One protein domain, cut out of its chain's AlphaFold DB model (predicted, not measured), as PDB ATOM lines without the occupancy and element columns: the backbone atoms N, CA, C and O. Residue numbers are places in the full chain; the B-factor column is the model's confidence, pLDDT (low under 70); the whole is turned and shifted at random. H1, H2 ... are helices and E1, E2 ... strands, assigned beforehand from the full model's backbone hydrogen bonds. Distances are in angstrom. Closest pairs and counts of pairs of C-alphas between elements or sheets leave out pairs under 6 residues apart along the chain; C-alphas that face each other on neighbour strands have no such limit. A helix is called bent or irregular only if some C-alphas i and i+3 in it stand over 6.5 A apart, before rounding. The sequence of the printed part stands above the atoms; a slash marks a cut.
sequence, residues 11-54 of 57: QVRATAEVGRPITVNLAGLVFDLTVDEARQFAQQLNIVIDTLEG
ATOM      1  N   GLN A  11     -28.593  25.799  33.686       54.16
ATOM      2  CA  GLN A  11     -29.412  26.598  32.771       54.16
ATOM      3  C   GLN A  11     -30.869  26.127  32.699       54.16
ATOM      4  O   GLN A  11     -31.744  26.974  32.592       54.16
ATOM      5  N   VAL A  12     -31.144  24.822  32.843       56.22
ATOM      6  CA  VAL A  12     -32.523  24.287  32.838       56.22
ATOM      7  C   VAL A  12     -33.323  24.807  34.037       56.22
ATOM      8  O   VAL A  12     -34.524  25.036  33.940       56.22
ATOM      9  N   ARG A  13     -32.652  25.045  35.172       53.25
ATOM     10  CA  ARG A  13     -33.288  25.598  36.373       53.25
ATOM     11  C   ARG A  13     -33.634  27.080  36.202       53.25
ATOM     12  O   ARG A  13     -34.719  27.494  36.590       53.25
ATOM     13  N   ALA A  14     -32.742  27.854  35.589       54.78
ATOM     14  CA  ALA A  14     -32.952  29.286  35.385       54.78
ATOM     15  C   ALA A  14     -34.066  29.586  34.364       54.78
ATOM     16  O   ALA A  14     -34.814  30.542  34.546       54.78
ATOM     17  N   THR A  15     -34.224  28.777  33.310       56.31
ATOM     18  CA  THR A  15     -35.375  28.902  32.396       56.31
ATOM     19  C   THR A  15     -36.683  28.463  33.047       56.31
ATOM     20  O   THR A  15     -37.717  29.085  32.795       56.31
ATOM     21  N   ALA A  16     -36.635  27.460  33.928       55.69
ATOM     22  CA  ALA A  16     -37.812  26.961  34.625       55.69
ATOM     23  C   ALA A  16     -38.440  27.966  35.601       55.69
ATOM     24  O   ALA A  16     -39.662  28.072  35.667       55.69
ATOM     25  N   GLU A  17     -37.623  28.735  36.324       56.31
ATOM     26  CA  GLU A  17     -38.099  29.733  37.295       56.31
ATOM     27  C   GLU A  17     -38.779  30.952  36.632       56.31
ATOM     28  O   GLU A  17     -39.505  31.686  37.297       56.31
ATOM     29  N   VAL A  18     -38.601  31.154  35.319       61.09
ATOM     30  CA  VAL A  18     -39.096  32.334  34.575       61.09
ATOM     31  C   VAL A  18     -40.290  31.991  33.664       61.09
ATOM     32  O   VAL A  18     -40.756  32.836  32.904       61.09
ATOM     33  N   GLY A  19     -40.801  30.752  33.711       63.25
ATOM     34  CA  GLY A  19     -41.931  30.315  32.875       63.25
ATOM     35  C   GLY A  19     -41.631  30.332  31.372       63.25
ATOM     36  O   GLY A  19     -42.549  30.368  30.556       63.25
ATOM     37  N   ARG A  20     -40.348  30.346  30.987       73.25
ATOM     38  CA  ARG A  20     -39.947  30.321  29.579       73.25
ATOM     39  C   ARG A  20     -39.947  28.878  29.070       73.25
ATOM     40  O   ARG A  20     -39.485  27.997  29.798       73.25
ATOM     41  N   PRO A  21     -40.422  28.632  27.839       77.12
ATOM     42  CA  PRO A  21     -40.369  27.303  27.254       77.12
ATOM     43  C   PRO A  21     -38.914  26.843  27.080       77.12
ATOM     44  O   PRO A  21     -38.006  27.633  26.812       77.12
ATOM     45  N   ILE A  22     -38.703  25.547  27.271       82.12
ATOM     46  CA  ILE A  22     -37.474  24.815  27.010       82.12
ATOM     47  C   ILE A  22     -37.568  24.265  25.591       82.12
ATOM     48  O   ILE A  22     -38.410  23.417  25.300       82.12
ATOM     49  N   THR A  23     -36.661  24.705  24.728       84.88
ATOM     50  CA  THR A  23     -36.535  24.149  23.382       84.88
ATOM     51  C   THR A  23     -35.779  22.823  23.437       84.88
ATOM     52  O   THR A  23     -34.618  22.764  23.853       84.88
ATOM     53  N   VAL A  24     -36.429  21.750  23.000       83.12
ATOM     54  CA  VAL A  24     -35.865  20.406  22.881       83.12
ATOM     55  C   VAL A  24     -35.724  20.067  21.402       83.12
ATOM     56  O   VAL A  24     -36.698  20.110  20.658       83.12
ATOM     57  N   ASN A  25     -34.511  19.713  20.976       86.75
ATOM     58  CA  ASN A  25     -34.257  19.194  19.634       86.75
ATOM     59  C   ASN A  25     -33.974  17.692  19.719       86.75
ATOM     60  O   ASN A  25     -33.010  17.279  20.368       86.75
ATOM     61  N   LEU A  26     -34.814  16.888  19.072       82.44
ATOM     62  CA  LEU A  26     -34.677  15.438  19.027       82.44
ATOM     63  C   LEU A  26     -34.905  14.930  17.604       82.44
ATOM     64  O   LEU A  26     -35.961  15.157  17.024       82.44
ATOM     65  N   ALA A  27     -33.921  14.212  17.055       82.62
ATOM     66  CA  ALA A  27     -33.990  13.615  15.716       82.62
ATOM     67  C   ALA A  27     -34.391  14.607  14.597       82.62
ATOM     68  O   ALA A  27     -35.033  14.227  13.622       82.62
ATOM     69  N   GLY A  28     -34.015  15.884  14.734       86.56
ATOM     70  CA  GLY A  28     -34.351  16.941  13.775       86.56
ATOM     71  C   GLY A  28     -35.720  17.594  13.995       86.56
ATOM     72  O   GLY A  28     -36.047  18.546  13.291       86.56
ATOM     73  N   LEU A  29     -36.494  17.132  14.978       84.25
ATOM     74  CA  LEU A  29     -37.733  17.769  15.415       84.25
ATOM     75  C   LEU A  29     -37.443  18.743  16.557       84.25
ATOM     76  O   LEU A  29     -36.666  18.436  17.463       84.25
ATOM     77  N   VAL A  30     -38.078  19.914  16.509       87.81
ATOM     78  CA  VAL A  30     -37.942  20.965  17.521       87.81
ATOM     79  C   VAL A  30     -39.262  21.104  18.267       87.81
ATOM     80  O   VAL A  30     -40.308  21.285  17.649       87.81
ATOM     81  N   PHE A  31     -39.192  21.022  19.592       84.31
ATOM     82  CA  PHE A  31     -40.327  21.156  20.497       84.31
ATOM     83  C   PHE A  31     -40.052  22.285  21.480       84.31
ATOM     84  O   PHE A  31     -39.020  22.272  22.146       84.31
ATOM     85  N   ASP A  32     -40.982  23.221  21.614       88.75
ATOM     86  CA  ASP A  32     -40.962  24.200  22.697       88.75
ATOM     87  C   ASP A  32     -41.888  23.700  23.802       88.75
ATOM     88  O   ASP A  32     -43.106  23.687  23.647       88.75
ATOM     89  N   LEU A  33     -41.295  23.225  24.895       85.38
ATOM     90  CA  LEU A  33     -42.006  22.566  25.987       85.38
ATOM     91  C   LEU A  33     -41.938  23.418  27.247       85.38
ATOM     92  O   LEU A  33     -40.895  23.976  27.580       85.38
ATOM     93  N   THR A  34     -43.013  23.475  28.019       85.62
ATOM     94  CA  THR A  34     -42.914  23.931  29.409       85.62
ATOM     95  C   THR A  34     -42.013  22.990  30.220       85.62
ATOM     96  O   THR A  34     -41.657  21.893  29.793       85.62
ATOM     97  N   VAL A  35     -41.627  23.401  31.427       81.88
ATOM     98  CA  VAL A  35     -40.760  22.593  32.304       81.88
ATOM     99  C   VAL A  35     -41.394  21.249  32.649       81.88
ATOM    100  O   VAL A  35     -40.704  20.228  32.667       81.88
ATOM    101  N   ASP A  36     -42.695  21.251  32.935       83.56
ATOM    102  CA  ASP A  36     -43.417  20.037  33.301       83.56
ATOM    103  C   ASP A  36     -43.589  19.115  32.091       83.56
ATOM    104  O   ASP A  36     -43.346  17.913  32.213       83.56
ATOM    105  N   GLU A  37     -43.872  19.665  30.907       85.06
ATOM    106  CA  GLU A  37     -43.907  18.901  29.653       85.06
ATOM    107  C   GLU A  37     -42.530  18.332  29.296       85.06
ATOM    108  O   GLU A  37     -42.423  17.158  28.961       85.06
ATOM    109  N   ALA A  38     -41.453  19.108  29.441       85.00
ATOM    110  CA  ALA A  38     -40.090  18.636  29.209       85.00
ATOM    111  C   ALA A  38     -39.701  17.514  30.188       85.00
ATOM    112  O   ALA A  38     -39.020  16.558  29.807       85.00
ATOM    113  N   ARG A  39     -40.154  17.594  31.448       84.88
ATOM    114  CA  ARG A  39     -39.946  16.539  32.448       84.88
ATOM    115  C   ARG A  39     -40.695  15.262  32.069       84.88
ATOM    116  O   ARG A  39     -40.097  14.188  32.121       84.88
ATOM    117  N   GLN A  40     -41.965  15.370  31.685       86.94
ATOM    118  CA  GLN A  40     -42.765  14.228  31.231       86.94
ATOM    119  C   GLN A  40     -42.180  13.609  29.956       86.94
ATOM    120  O   GLN A  40     -42.020  12.394  29.880       86.94
ATOM    121  N   PHE A  41     -41.767  14.441  29.001       87.00
ATOM    122  CA  PHE A  41     -41.118  14.020  27.765       87.00
ATOM    123  C   PHE A  41     -39.828  13.236  28.039       87.00
ATOM    124  O   PHE A  41     -39.638  12.138  27.520       87.00
ATOM    125  N   ALA A  42     -38.969  13.738  28.930       85.06
ATOM    126  CA  ALA A  42     -37.759  13.027  29.336       85.06
ATOM    127  C   ALA A  42     -38.067  11.690  30.037       85.06
ATOM    128  O   ALA A  42     -37.349  10.712  29.834       85.06
ATOM    129  N   GLN A  43     -39.121  11.617  30.855       87.62
ATOM    130  CA  GLN A  43     -39.548  10.364  31.490       87.62
ATOM    131  C   GLN A  43     -40.029   9.341  30.456       87.62
ATOM    132  O   GLN A  43     -39.588   8.197  30.495       87.62
ATOM    133  N   GLN A  44     -40.870   9.757  29.508       87.88
ATOM    134  CA  GLN A  44     -41.356   8.893  28.431       87.88
ATOM    135  C   GLN A  44     -40.210   8.378  27.558       87.88
ATOM    136  O   GLN A  44     -40.170   7.188  27.254       87.88
ATOM    137  N   LEU A  45     -39.244   9.234  27.213       85.75
ATOM    138  CA  LEU A  45     -38.064   8.814  26.457       85.75
ATOM    139  C   LEU A  45     -37.239   7.763  27.199       85.75
ATOM    140  O   LEU A  45     -36.827   6.792  26.578       85.75
ATOM    141  N   ASN A  46     -37.024   7.926  28.508       83.25
ATOM    142  CA  ASN A  46     -36.312   6.913  29.289       83.25
ATOM    143  C   ASN A  46     -37.075   5.581  29.303       83.25
ATOM    144  O   ASN A  46     -36.457   4.553  29.076       83.25
ATOM    145  N   ILE A  47     -38.404   5.591  29.470       84.06
ATOM    146  CA  ILE A  47     -39.221   4.363  29.420       84.06
ATOM    147  C   ILE A  47     -39.091   3.670  28.059       84.06
ATOM    148  O   ILE A  47     -38.934   2.452  27.996       84.06
ATOM    149  N   VAL A  48     -39.159   4.431  26.964       82.31
ATOM    150  CA  VAL A  48     -39.022   3.889  25.605       82.31
ATOM    151  C   VAL A  48     -37.625   3.311  25.389       82.31
ATOM    152  O   VAL A  48     -37.510   2.207  24.867       82.31
ATOM    153  N   ILE A  49     -36.574   4.019  25.811       80.69
ATOM    154  CA  ILE A  49     -35.193   3.532  25.717       80.69
ATOM    155  C   ILE A  49     -35.023   2.263  26.549       80.69
ATOM    156  O   ILE A  49     -34.538   1.280  26.012       80.69
ATOM    157  N   ASP A  50     -35.487   2.241  27.798       78.38
ATOM    158  CA  ASP A  50     -35.394   1.065  28.670       78.38
ATOM    159  C   ASP A  50     -36.143  -0.137  28.064       78.38
ATOM    160  O   ASP A  50     -35.633  -1.253  28.074       78.38
ATOM    161  N   THR A  51     -37.309   0.090  27.447       76.19
ATOM    162  CA  THR A  51     -38.084  -0.957  26.753       76.19
ATOM    163  C   THR A  51     -37.356  -1.496  25.512       76.19
ATOM    164  O   THR A  51     -37.461  -2.679  25.199       76.19
ATOM    165  N   LEU A  52     -36.624  -0.640  24.791       74.00
ATOM    166  CA  LEU A  52     -35.861  -1.018  23.595       74.00
ATOM    167  C   LEU A  52     -34.495  -1.642  23.930       74.00
ATOM    168  O   LEU A  52     -34.043  -2.525  23.205       74.00
ATOM    169  N   GLU A  53     -33.832  -1.180  24.992       69.38
ATOM    170  CA  GLU A  53     -32.523  -1.668  25.450       69.38
ATOM    171  C   GLU A  53     -32.641  -2.951  26.290       69.38
ATOM    172  O   GLU A  53     -31.682  -3.720  26.364       69.38
ATOM    173  N   GLY A  54     -33.807  -3.223  26.882       56.31
ATOM    174  CA  GLY A  54     -34.062  -4.449  27.621       56.31
ATOM    175  C   GLY A  54     -35.542  -4.670  27.896       56.31
ATOM    176  O   GLY A  54     -36.046  -4.284  28.945       56.31
TER     177      GLY A  54
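AT A GLANCE: This is residues 11 to 54 of the 57 residues of an uncharacterized protein of Mycobacterium sp. THAF192 (UniProt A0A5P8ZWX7). A long helix, H2, and a two-stranded hairpin, E1 and E2, make an open V, with the short helix H1 beside the corner where E2 turns into H2. The tip of the hairpin, residues 25 to 30, and the far part of H2 with the last residue, residues 43 to 54, stick out free as the two ends of the V. The printed part has 44 residues, with two named helices and two named strands in the order H1, E1, E2, H2; the sheet, in the order E1 - E2, is antiparallel, and the class is mixed, helices and strands. The whole is loose, with a radius of gyration of the C-alphas of 12.0 A, and elongated, spanning 38 by 20 by 15 A.

HOW THE PARTS SIT: H1, residues 11 to 16, comes first, and a tight link of 5 residues joins it to E1, residues 22 to 26. The closest C-alphas of H1 and E1 are those of Thr 15 and Ile 22, 7.1 A apart. E1 forms a hairpin with E2, residues 29 to 33, and their directions stand at 156 degrees, antiparallel. The C-alphas of Thr 23 and Asp 32 face each other at 4.5 A. Across this pair N 22 and O 33 are within hydrogen-bond range at 2.7 A, and so are N 31 and O 24 at 2.9 A. After E2 comes H2, residues 35 to 53, which is near E2, with 5 pairs of C-alphas within 10 A. The closest C-alphas of E1 and H2 are those of Ile 22 and Val 35, 6.6 A apart. H1 and H2 are close but not clearly touching, with the C-alphas of Ala 16 and Val 35 closest at 5.8 A; they run opposite ways at a steep tilt of 56 degrees. H1 and E2 are apart. In both helices every O i to N i+4 pair is within hydrogen-bond range.

IN THESE COORDINATES: H1 begins at C-alpha 11, (-29.412, 26.598, 32.771), and measures 8.6 A from first to last C-alpha. E1 measures 12.6 A and begins at C-alpha 22, (-37.474, 24.815, 27.010). E2 measures 12.4 A. H2 measures 26.5 A and ends at C-alpha 53, (-32.523, -1.668, 25.450). Neither helix is bent.

THE WHOLE: The two C-alphas farthest apart are those of Val 18 and Gly 54, at 37.8 A. The printed part has no cut, and its three links are tight. The mean pLDDT of the printed part is 77.1; residues 11 to 19 and 53 to 54 are under 70, and H1 has a mean of 55.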